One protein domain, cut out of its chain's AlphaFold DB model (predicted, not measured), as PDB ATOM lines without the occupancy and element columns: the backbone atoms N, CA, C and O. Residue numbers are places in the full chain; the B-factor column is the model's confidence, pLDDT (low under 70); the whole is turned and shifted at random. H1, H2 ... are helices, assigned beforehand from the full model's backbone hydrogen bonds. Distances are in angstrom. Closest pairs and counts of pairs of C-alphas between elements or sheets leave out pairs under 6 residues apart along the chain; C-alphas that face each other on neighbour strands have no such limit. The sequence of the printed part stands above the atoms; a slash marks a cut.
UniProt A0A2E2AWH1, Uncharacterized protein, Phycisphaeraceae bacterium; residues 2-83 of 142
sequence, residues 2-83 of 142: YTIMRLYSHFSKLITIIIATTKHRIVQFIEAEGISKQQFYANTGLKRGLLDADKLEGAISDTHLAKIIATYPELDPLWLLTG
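This is residues 2 to 83 of the 142 residues of an uncharacterized protein of Phycisphaeraceae bacterium (UniProt A0A2E2AWH1). A small body of four short helices, set as the corners of a four-sided ring in the order H2, H3, H4, H5, has one long helix, H1, as an arm from one end, with residues 2 to 15 sticking out. The long link of residues 45 to 61 lies over one face of this ring. The printed part has 82 residues with five named helices, H1 to H5 in order along the chain, and no named strand; the class is all helix. It is only just compact, close to loose, with a radius of gyration of the C-alphas of 13.7 A. The whole is elongated, spanning 42 by 25 by 24 A, and the arm makes its length.

H1, residues 2 to 16, touches no helix, and its residues 2 to 15 stand free. It is apart from H2, residues 22 to 32, but only just: their closest C-alphas are 8.2 A apart. H2 touches H5, residues 77 to 82, where the closest C-alphas, those of Thr 22 and Leu 81, are 5.7 A apart; the two run opposite ways at a steep tilt of 56 degrees. H2 and H3, residues 37 to 44, are close but not clearly touching, with the closest C-alphas, those of Ile 30 and Lys 37, 7.2 A apart; they are about perpendicular at 74 degrees. H3 touches H4, residues 62 to 71, about perpendicular at 89 degrees, and the C-alphas of Thr 44 and Ile 68, their closest, are 5.9 A apart. H4 and H5 are close but not clearly touching, with the closest C-alphas, those of Ile 69 and Pro 77, 7.1 A apart; they run opposite ways at a steep tilt of 45 degrees. H2 and H4 are apart, and so are H3 and H5. In H1, H2, H3, H4 and H5 every O i to N i+4 pair is within hydrogen-bond range.

H1 begins at C-alpha 2, (103.680, 167.576, 138.431), and measures 21.2 A from first to last C-alpha. H2 measures 15.2 A, from C-alpha 22 at (126.181, 173.198, 160.103), and its centre is 2.4 A from the mean of the C-alphas. H3 measures 10.5 A, H4 14.2 A and H5 8.4 A. H5 ends at C-alpha 82, (132.499, 169.033, 157.659).

The two C-alphas farthest apart are those of Thr 3 and Thr 63, at 43.3 A. Without residues 2 to 15 the body spans 30 by 25 by 24 A. The printed part has no cut. The link from H3 to H4 is long, with 17 residues; the other three links are tight. The mean pLDDT of the printed part is 84.5, and residues 2 to 19 are under 70.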
ATOM      1  N   TYR A   2     103.063 168.401 137.370       55.62
ATOM      2  CA  TYR A   2     103.680 167.576 138.431       55.62
ATOM      3  C   TYR A   2     105.143 167.153 138.187       55.62
ATOM      4  O   TYR A   2     105.918 167.057 139.134       55.62
ATOM      5  N   THR A   3     105.564 166.943 136.938       61.94
ATOM      6  CA  THR A   3     106.945 166.557 136.587       61.94
ATOM      7  C   THR A   3     107.966 167.675 136.808       61.94
ATOM      8  O   THR A   3     109.058 167.407 137.302       61.94
ATOM      9  N   ILE A   4     107.597 168.929 136.532       58.44
ATOM     10  CA  ILE A   4     108.468 170.098 136.745       58.44
ATOM     11  C   ILE A   4     108.648 170.363 138.249       58.44
ATOM     12  O   ILE A   4     109.764 170.609 138.688       58.44
ATOM     13  N   MET A   5     107.591 170.211 139.060       56.16
ATOM     14  CA  MET A   5     107.686 170.296 140.529       56.16
ATOM     15  C   MET A   5     108.554 169.183 141.137       56.16
ATOM     16  O   MET A   5     109.304 169.432 142.080       56.16
ATOM     17  N   ARG A   6     108.502 167.961 140.588       53.84
ATOM     18  CA  ARG A   6     109.335 166.836 141.047       53.84
ATOM     19  C   ARG A   6     110.812 167.055 140.724       53.84
ATOM     20  O   ARG A   6     111.656 166.799 141.576       53.84
ATOM     21  N   LEU A   7     111.105 167.583 139.533       50.28
ATOM     22  CA  LEU A   7     112.451 167.998 139.147       50.28
ATOM     23  C   LEU A   7     112.941 169.151 140.020       50.28
ATOM     24  O   LEU A   7     114.070 169.083 140.472       50.28
ATOM     25  N   TYR A   8     112.097 170.129 140.355       58.41
ATOM     26  CA  TYR A   8     112.458 171.214 141.275       58.41
ATOM     27  C   TYR A   8     112.748 170.715 142.695       58.41
ATOM     28  O   TYR A   8     113.713 171.154 143.307       58.41
ATOM     29  N   SER A   9     111.974 169.755 143.214       50.41
ATOM     30  CA  SER A   9     112.252 169.118 144.510       50.41
ATOM     31  C   SER A   9     113.568 168.335 144.488       50.41
ATOM     32  O   SER A   9     114.351 168.411 145.431       50.41
ATOM     33  N   HIS A  10     113.846 167.616 143.401       57.72
ATOM     34  CA  HIS A  10     115.075 166.840 143.257       57.72
ATOM     35  C   HIS A  10     116.306 167.732 143.017       57.72
ATOM     36  O   HIS A  10     117.359 167.493 143.598       57.72
ATOM     37  N   PHE A  11     116.169 168.790 142.213       57.81
ATOM     38  CA  PHE A  11     117.205 169.799 141.980       57.81
ATOM     39  C   PHE A  11     117.450 170.663 143.215       57.81
ATOM     40  O   PHE A  11     118.599 170.961 143.510       57.81
ATOM     41  N   SER A  12     116.411 171.011 143.979       53.22
ATOM     42  CA  SER A  12     116.557 171.689 145.271       53.22
ATOM     43  C   SER A  12     117.344 170.819 146.249       53.22
ATOM     44  O   SER A  12     118.308 171.305 146.830       53.22
ATOM     45  N   LYS A  13     117.034 169.515 146.337       54.31
ATOM     46  CA  LYS A  13     117.831 168.552 147.118       54.31
ATOM     47  C   LYS A  13     119.285 168.459 146.638       54.31
ATOM     48  O   LYS A  13     120.176 168.346 147.468       54.31
ATOM     49  N   LEU A  14     119.531 168.528 145.327       50.88
ATOM     50  CA  LEU A  14     120.880 168.492 144.743       50.88
ATOM     51  C   LEU A  14     121.674 169.788 144.973       50.88
ATOM     52  O   LEU A  14     122.877 169.721 145.209       50.88
ATOM     53  N   ILE A  15     121.027 170.956 144.954       51.94
ATOM     54  CA  ILE A  15     121.674 172.252 145.219       51.94
ATOM     55  C   ILE A  15     122.037 172.391 146.705       51.94
ATOM     56  O   ILE A  15     123.125 172.876 147.016       51.94
ATOM     57  N   THR A  16     121.208 171.887 147.628       49.09
ATOM     58  CA  THR A  16     121.512 171.892 149.073       49.09
ATOM     59  C   THR A  16     122.765 171.078 149.428       49.09
ATOM     60  O   THR A  16     123.422 171.371 150.423       49.09
ATOM     61  N   ILE A  17     123.148 170.097 148.605       52.66
ATOM     62  CA  ILE A  17     124.340 169.264 148.840       52.66
ATOM     63  C   ILE A  17     125.647 170.059 148.652       52.66
ATOM     64  O   ILE A  17     126.659 169.708 149.256       52.66
ATOM     65  N   ILE A  18     125.652 171.142 147.865       55.56
ATOM     66  CA  ILE A  18     126.898 171.812 147.451       55.56
ATOM     67  C   ILE A  18     127.360 172.876 148.470       55.56
ATOM     68  O   ILE A  18     128.559 173.131 148.566       55.56
ATOM     69  N   ILE A  19     126.460 173.438 149.296       57.91
ATOM     70  CA  ILE A  19     126.805 174.371 150.392       57.91
ATOM     71  C   ILE A  19     125.906 174.114 151.618       57.91
ATOM     72  O   ILE A  19     125.100 174.945 152.020       57.91
ATOM     73  N   ALA A  20     126.008 172.932 152.231       70.56
ATOM     74  CA  ALA A  20     125.313 172.676 153.494       70.56
ATOM     75  C   ALA A  20     126.101 173.292 154.661       70.56
ATOM     76  O   ALA A  20     127.205 172.850 154.992       70.56
ATOM     77  N   THR A  21     125.536 174.297 155.326       88.75
ATOM     78  CA  THR A  21     126.066 174.792 156.607       88.75
ATOM     79  C   THR A  21     125.830 173.781 157.735       88.75
ATOM     80  O   THR A  21     125.046 172.837 157.611       88.75
ATOM     81  N   THR A  22     126.447 174.003 158.899       92.94
ATOM     82  CA  THR A  22     126.181 173.198 160.103       92.94
ATOM     83  C   THR A  22     124.690 173.156 160.445       92.94
ATOM     84  O   THR A  22     124.180 172.110 160.829       92.94
ATOM     85  N   LYS A  23     123.952 174.256 160.243       93.69
ATOM     86  CA  LYS A  23     122.505 174.298 160.506       93.69
ATOM     87  C   LYS A  23     121.695 173.462 159.524       93.69
ATOM     88  O   LYS A  23     120.747 172.812 159.957       93.69
ATOM     89  N   HIS A  24     122.080 173.416 158.248       92.88
ATOM     90  CA  HIS A  24     121.464 172.498 157.286       92.88
ATOM     91  C   HIS A  24     121.624 171.043 157.727       92.88
ATOM     92  O   HIS A  24     120.656 170.289 157.728       92.88
ATOM     93  N   ARG A  25     122.821 170.668 158.188       93.81
ATOM     94  CA  ARG A  25     123.083 169.316 158.701       93.81
ATOM     95  C   ARG A  25     122.317 169.002 159.983       93.81
ATOM     96  O   ARG A  25     121.857 167.878 160.143       93.81
ATOM     97  N   ILE A  26     122.095 169.989 160.855       95.06
ATOM     98  CA  ILE A  26     121.209 169.824 162.019       95.06
ATOM     99  C   ILE A  26     119.774 169.534 161.567       95.06
ATOM    100  O   ILE A  26     119.150 168.620 162.093       95.06
ATOM    101  N   VAL A  27     119.247 170.279 160.587       94.31
ATOM    102  CA  VAL A  27     117.903 170.018 160.043       94.31
ATOM    103  C   VAL A  27     117.828 168.616 159.437       94.31
ATOM    104  O   VAL A  27     116.908 167.874 159.760       94.31
ATOM    105  N   GLN A  28     118.833 168.228 158.650       93.94
ATOM    106  CA  GLN A  28     118.926 166.892 158.062       93.94
ATOM    107  C   GLN A  28     118.937 165.785 159.128       93.94
ATOM    108  O   GLN A  28     118.269 164.771 158.962       93.94
ATOM    109  N   PHE A  29     119.672 165.980 160.224       94.81
ATOM    110  CA  PHE A  29     119.696 165.046 161.349       94.81
ATOM    111  C   PHE A  29     118.326 164.936 162.028       94.81
ATOM    112  O   PHE A  29     117.818 163.838 162.214       94.81
ATOM    113  N   ILE A  30     117.689 166.068 162.341       94.81
ATOM    114  CA  ILE A  30     116.369 166.098 162.989       94.81
ATOM    115  C   ILE A  30     115.315 165.379 162.133       94.81
ATOM    116  O   ILE A  30     114.498 164.628 162.665       94.81
ATOM    117  N   GLU A  31     115.351 165.585 160.813       93.88
ATOM    118  CA  GLU A  31     114.476 164.895 159.860       93.88
ATOM    119  C   GLU A  31     114.746 163.386 159.815       93.88
ATOM    120  O   GLU A  31     113.796 162.605 159.786       93.88
ATOM    121  N   ALA A  32     116.017 162.971 159.856       93.12
ATOM    122  CA  ALA A  32     116.402 161.561 159.889       93.12
ATOM    123  C   ALA A  32     115.956 160.855 161.183       93.12
ATOM    124  O   ALA A  32     115.519 159.707 161.125       93.12
ATOM    125  N   GLU A  33     115.992 161.549 162.326       92.94
ATOM    126  CA  GLU A  33     115.496 161.031 163.609       92.94
ATOM    127  C   GLU A  33     113.963 161.042 163.729       92.94
ATOM    128  O   GLU A  33     113.416 160.501 164.689       92.94
ATOM    129  N   GLY A  34     113.248 161.680 162.797       94.25
ATOM    130  CA  GLY A  34     111.796 161.850 162.890       94.25
ATOM    131  C   GLY A  34     111.359 162.775 164.033       94.25
ATOM    132  O   GLY A  34     110.224 162.691 164.504       94.25
ATOM    133  N   ILE A  35     112.245 163.663 164.491       94.75
ATOM    134  CA  ILE A  35     111.981 164.610 165.579       94.75
ATOM    135  C   ILE A  35     111.454 165.919 164.976       94.75
ATOM    136  O   ILE A  35     111.911 166.385 163.938       94.75
ATOM    137  N   SER A  36     110.485 166.571 165.619       95.12
ATOM    138  CA  SER A  36     110.057 167.910 165.188       95.12
ATOM    139  C   SER A  36     111.051 168.993 165.635       95.12
ATOM    140  O   SER A  36     111.654 168.901 166.703       95.12
ATOM    141  N   LYS A  37     111.158 170.108 164.892       94.12
ATOM    142  CA  LYS A  37     111.982 171.263 165.325       94.12
ATOM    143  C   LYS A  37     111.624 171.741 166.738       94.12
ATOM    144  O   LYS A  37     112.501 172.141 167.494       94.12
ATOM    145  N   GLN A  38     110.342 171.685 167.108       94.94
ATOM    146  CA  GLN A  38     109.878 172.074 168.442       94.94
ATOM    147  C   GLN A  38     110.428 171.158 169.540       94.94
ATOM    148  O   GLN A  38     110.944 171.662 170.536       94.94
ATOM    149  N   GLN A  39     110.362 169.839 169.340       95.69
ATOM    150  CA  GLN A  39     110.958 168.862 170.255       95.69
ATOM    151  C   GLN A  39     112.474 169.031 170.330       95.69
ATOM    152  O   GLN A  39     113.029 169.050 171.421       95.69
ATOM    153  N   PHE A  40     113.142 169.255 169.196       97.00
ATOM    154  CA  PHE A  40     114.578 169.515 169.184       97.00
ATOM    155  C   PHE A  40     114.956 170.727 170.050       97.00
ATOM    156  O   PHE A  40     115.882 170.640 170.858       97.00
ATOM    157  N   TYR A  41     114.232 171.846 169.926       96.38
ATOM    158  CA  TYR A  41     114.472 173.028 170.760       96.38
ATOM    159  C   TYR A  41     114.208 172.758 172.245       96.38
ATOM    160  O   TYR A  41     114.948 173.263 173.086       96.38
ATOM    161  N   ALA A  42     113.190 171.953 172.566       96.00
ATOM    162  CA  ALA A  42     112.891 171.559 173.941       96.00
ATOM    163  C   ALA A  42     114.007 170.683 174.537       96.00
ATOM    164  O   ALA A  42     114.492 170.986 175.622       96.00
ATOM    165  N   ASN A  43     114.466 169.668 173.800       95.62
ATOM    166  CA  ASN A  43     115.505 168.737 174.248       95.62
ATOM    167  C   ASN A  43     116.857 169.435 174.453       95.62
ATOM    168  O   ASN A  43     117.545 169.191 175.436       95.62
ATOM    169  N   THR A  44     117.231 170.325 173.530       95.25
ATOM    170  CA  THR A  44     118.537 171.011 173.550       95.25
ATOM    171  C   THR A  44     118.551 172.291 174.392       95.25
ATOM    172  O   THR A  44     119.615 172.871 174.628       95.25
ATOM    173  N   GLY A  45     117.380 172.789 174.807       94.81
ATOM    174  CA  GLY A  45     117.239 174.076 175.494       94.81
ATOM    175  C   GLY A  45     117.665 175.282 174.643       94.81
ATOM    176  O   GLY A  45     118.120 176.297 175.179       94.81
ATOM    177  N   LEU A  46     117.587 175.168 173.314       94.75
ATOM    178  CA  LEU A  46     117.965 176.226 172.375       94.75
ATOM    179  C   LEU A  46     116.792 177.161 172.065       94.75
ATOM    180  O   LEU A  46     115.623 176.778 172.100       94.75
ATOM    181  N   LYS A  47     117.110 178.417 171.721       92.44
ATOM    182  CA  LYS A  47     116.093 179.405 171.339       92.44
ATOM    183  C   LYS A  47     115.364 178.962 170.072       92.44
ATOM    184  O   LYS A  47     115.987 178.555 169.088       92.44
ATOM    185  N   ARG A  48     114.037 179.118 170.088       91.75
ATOM    186  CA  ARG A  48     113.196 178.900 168.909       91.75
ATOM    187  C   ARG A  48     113.674 179.784 167.761       91.75
ATOM    188  O   ARG A  48     114.058 180.934 167.959       91.75
ATOM    189  N   GLY A  49     113.639 179.213 166.569       89.12
ATOM    190  CA  GLY A  49     113.980 179.900 165.337       89.12
ATOM    191  C   GLY A  49     115.457 179.886 164.952       89.12
ATOM    192  O   GLY A  49     115.835 180.514 163.970       89.12
ATOM    193  N   LEU A  50     116.315 179.167 165.685       91.19
ATOM    194  CA  LEU A  50     117.722 178.983 165.298       91.19
ATOM    195  C   LEU A  50     117.875 178.266 163.939       91.19
ATOM    196  O   LEU A  50     118.837 178.529 163.219       91.19
ATOM    197  N   LEU A  51     116.932 177.376 163.613       92.31
ATOM    198  CA  LEU A  51     116.883 176.551 162.398       92.31
ATOM    199  C   LEU A  51     115.754 176.983 161.443       92.31
ATOM    200  O   LEU A  51     115.187 176.149 160.724       92.31
ATOM    201  N   ASP A  52     115.363 178.256 161.481       91.12
ATOM    202  CA  ASP A  52     114.455 178.822 160.478       91.12
ATOM    203  C   ASP A  52     115.164 178.920 159.124       91.12
ATOM    204  O   ASP A  52     116.386 179.073 159.074       91.12
ATOM    205  N   ALA A  53     114.401 178.808 158.033       85.38
ATOM    206  CA  ALA A  53     114.940 178.723 156.673       85.38
ATOM    207  C   ALA A  53     115.828 179.926 156.305       85.38
ATOM    208  O   ALA A  53     116.879 179.753 155.699       85.38
ATOM    209  N   ASP A  54     115.452 181.126 156.747       86.69
ATOM    210  CA  ASP A  54     116.190 182.380 156.565       86.69
ATOM    211  C   ASP A  54     117.500 182.448 157.370       86.69
ATOM    212  O   ASP A  54     118.362 183.278 157.085       86.69
ATOM    213  N   LYS A  55     117.685 181.572 158.367       87.44
ATOM    214  CA  LYS A  55     118.847 181.578 159.272       87.44
ATOM    215  C   LYS A  55     119.799 180.410 159.063       87.44
ATOM    216  O   LYS A  55     120.813 180.342 159.771       87.44
ATOM    217  N   LEU A  56     119.495 179.505 158.132       88.12
ATOM    218  CA  LEU A  56     120.309 178.314 157.886       88.12
ATOM    219  C   LEU A  56     121.707 178.667 157.374       88.12
ATOM    220  O   LEU A  56     122.660 178.002 157.762       88.12
ATOM    221  N   GLU A  57     121.866 179.750 156.615       86.81
ATOM    222  CA  GLU A  57     123.185 180.204 156.139       86.81
ATOM    223  C   GLU A  57     124.061 180.821 157.243       86.81
ATOM    224  O   GLU A  57     125.272 180.968 157.096       86.81
ATOM    225  N   GLY A  58     123.465 181.187 158.381       85.69
ATOM    226  CA  GLY A  58     124.184 181.843 159.467       85.69
ATOM    227  C   GLY A  58     125.060 180.888 160.280       85.69
ATOM    228  O   GLY A  58     124.720 179.718 160.480       85.69
ATOM    229  N   ALA A  59     126.128 181.430 160.868       87.50
ATOM    230  CA  ALA A  59     126.966 180.710 161.821       87.50
ATOM    231  C   ALA A  59     126.164 180.204 163.039       87.50
ATOM    232  O   ALA A  59     125.109 180.740 163.409       87.50
ATOM    233  N   ILE A  60     126.681 179.152 163.665       92.12
ATOM    234  CA  ILE A  60     126.221 178.628 164.951       92.12
ATOM    235  C   ILE A  60     127.345 178.822 165.969       92.12
ATOM    236  O   ILE A  60     128.511 178.637 165.628       92.12
ATOM    237  N   SER A  61     127.011 179.217 167.198       93.62
ATOM    238  CA  SER A  61     128.013 179.315 168.258       93.62
ATOM    239  C   SER A  61     128.471 177.927 168.700       93.62
ATOM    240  O   SER A  61     127.698 176.964 168.716       93.62
ATOM    241  N   ASP A  62     129.725 177.853 169.121       94.12
ATOM    242  CA  ASP A  62     130.334 176.709 169.799       94.12
ATOM    243  C   ASP A  62     129.494 176.220 170.993       94.12
ATOM    244  O   ASP A  62     129.239 175.028 171.136       94.12
ATOM    245  N   THR A  63     128.960 177.144 171.791       95.88
ATOM    246  CA  THR A  63     128.082 176.857 172.933       95.88
ATOM    247  C   THR A  63     126.792 176.145 172.535       95.88
ATOM    248  O   THR A  63     126.345 175.235 173.232       95.88
ATOM    249  N   HIS A  64     126.176 176.527 171.412       95.62
ATOM    250  CA  HIS A  64     124.999 175.829 170.901       95.62
ATOM    251  C   HIS A  64     125.374 174.457 170.347       95.62
ATOM    252  O   HIS A  64     124.661 173.489 170.600       95.62
ATOM    253  N   LEU A  65     126.503 174.355 169.644       95.19
ATOM    254  CA  LEU A  65     126.998 173.089 169.115       95.19
ATOM    255  C   LEU A  65     127.279 172.075 170.235       95.19
ATOM    256  O   LEU A  65     126.842 170.931 170.148       95.19
ATOM    257  N   ALA A  66     127.933 172.512 171.313       95.75
ATOM    258  CA  ALA A  66     128.221 171.684 172.480       95.75
ATOM    259  C   ALA A  66     126.938 171.143 173.130       95.75
ATOM    260  O   ALA A  66     126.864 169.955 173.435       95.75
ATOM    261  N   LYS A  67     125.896 171.977 173.271       96.88
ATOM    262  CA  LYS A  67     124.584 171.532 173.774       96.88
ATOM    263  C   LYS A  67     123.961 170.457 172.888       96.88
ATOM    264  O   LYS A  67     123.419 169.487 173.405       96.88
ATOM    265  N   ILE A  68     124.047 170.618 171.568       96.44
ATOM    266  CA  ILE A  68     123.504 169.646 170.613       96.44
ATOM    267  C   ILE A  68     124.232 168.309 170.754       96.44
ATOM    268  O   ILE A  68     123.573 167.293 170.934       96.44
ATOM    269  N   ILE A  69     125.568 168.315 170.745       95.69
ATOM    270  CA  ILE A  69     126.382 167.095 170.868       95.69
ATOM    271  C   ILE A  69     126.161 166.410 172.226       95.69
ATOM    272  O   ILE A  69     126.122 165.186 172.296       95.69
ATOM    273  N   ALA A  70     125.982 167.180 173.302       95.56
ATOM    274  CA  ALA A  70     125.677 166.632 174.622       95.56
ATOM    275  C   ALA A  70     124.269 166.013 174.703       95.56
ATOM    276  O   ALA A  70     124.066 165.058 175.446       95.56
ATOM    277  N   THR A  71     123.306 166.550 173.947       96.88
ATOM    278  CA  THR A  71     121.924 166.039 173.898       96.88
ATOM    279  C   THR A  71     121.809 164.801 173.005       96.88
ATOM    280  O   THR A  71     121.051 163.893 173.327       96.88
ATOM    281  N   TYR A  72     122.565 164.768 171.904       95.62
ATOM    282  CA  TYR A  72     122.564 163.704 170.895       95.62
ATOM    283  C   TYR A  72     123.973 163.099 170.775       95.62
ATOM    284  O   TYR A  72     124.705 163.411 169.831       95.62
ATOM    285  N   PRO A  73     124.412 162.278 171.748       92.94
ATOM    286  CA  PRO A  73     125.770 161.730 171.784       92.94
ATOM    287  C   PRO A  73     126.097 160.806 170.602       92.94
ATOM    288  O   PRO A  73     127.276 160.610 170.288       92.94
ATOM    289  N   GLU A  74     125.079 160.249 169.946       93.62
ATOM    290  CA  GLU A  74     125.174 159.436 168.738       93.62
ATOM    291  C   GLU A  74     125.512 160.248 167.482       93.62
ATOM    292  O   GLU A  74     126.026 159.674 166.527       93.62
ATOM    293  N   LEU A  75     125.265 161.560 167.474       95.00
ATOM    294  CA  LEU A  75     125.600 162.441 166.357       95.00
ATOM    295  C   LEU A  75     127.123 162.595 166.244       95.00
ATOM    296  O   LEU A  75     127.804 162.904 167.226       95.00
ATOM    297  N   ASP A  76     127.671 162.396 165.044       95.44
ATOM    298  CA  ASP A  76     129.099 162.582 164.779       95.44
ATOM    299  C   ASP A  76     129.426 164.082 164.595       95.44
ATOM    300  O   ASP A  76     128.961 164.710 163.633       95.44
ATOM    301  N   PRO A  77     130.251 164.687 165.476       94.06
ATOM    302  CA  PRO A  77     130.671 166.078 165.336       94.06
ATOM    303  C   PRO A  77     131.451 166.352 164.044       94.06
ATOM    304  O   PRO A  77     131.362 167.455 163.498       94.06
ATOM    305  N   LEU A  78     132.212 165.373 163.542       93.88
ATOM    306  CA  LEU A  78     132.998 165.523 162.321       93.88
ATOM    307  C   LEU A  78     132.073 165.685 161.118       93.88
ATOM    308  O   LEU A  78     132.236 166.633 160.342       93.88
ATOM    309  N   TRP A  79     131.068 164.817 161.001       94.75
ATOM    310  CA  TRP A  79     130.042 164.943 159.973       94.75
ATOM    311  C   TRP A  79     129.261 166.248 160.126       94.75
ATOM    312  O   TRP A  79     129.078 166.984 159.157       94.75
ATOM    313  N   LEU A  80     128.885 166.609 161.351       94.31
ATOM    314  CA  LEU A  80     128.141 167.835 161.635       94.31
ATOM    315  C   LEU A  80     128.894 169.114 161.226       94.31
ATOM    316  O   LEU A  80     128.272 170.089 160.800       94.31
ATOM    317  N   LEU A  81     130.221 169.132 161.320       91.75
ATOM    318  CA  LEU A  81     131.042 170.294 160.968       91.75
ATOM    319  C   LEU A  81     131.488 170.299 159.507       91.75
ATOM    320  O   LEU A  81     131.508 171.354 158.874       91.75
ATOM    321  N   THR A  82     131.830 169.134 158.964       90.19
ATOM    322  CA  THR A  82     132.499 169.033 157.659       90.19
ATOM    323  C   THR A  82     131.610 168.471 156.556       90.19
ATOM    324  O   THR A  82     131.945 168.599 155.382       90.19
ATOM    325  N   GLY A  83     130.499 167.825 156.915       89.50
ATOM    326  CA  GLY A  83     129.668 167.037 156.004       89.50
ATOM    327  C   GLY A  83     130.315 165.736 155.525       89.50
ATOM    328  O   GLY A  83     129.733 165.054 154.687       89.50
TER     329      GLY A  83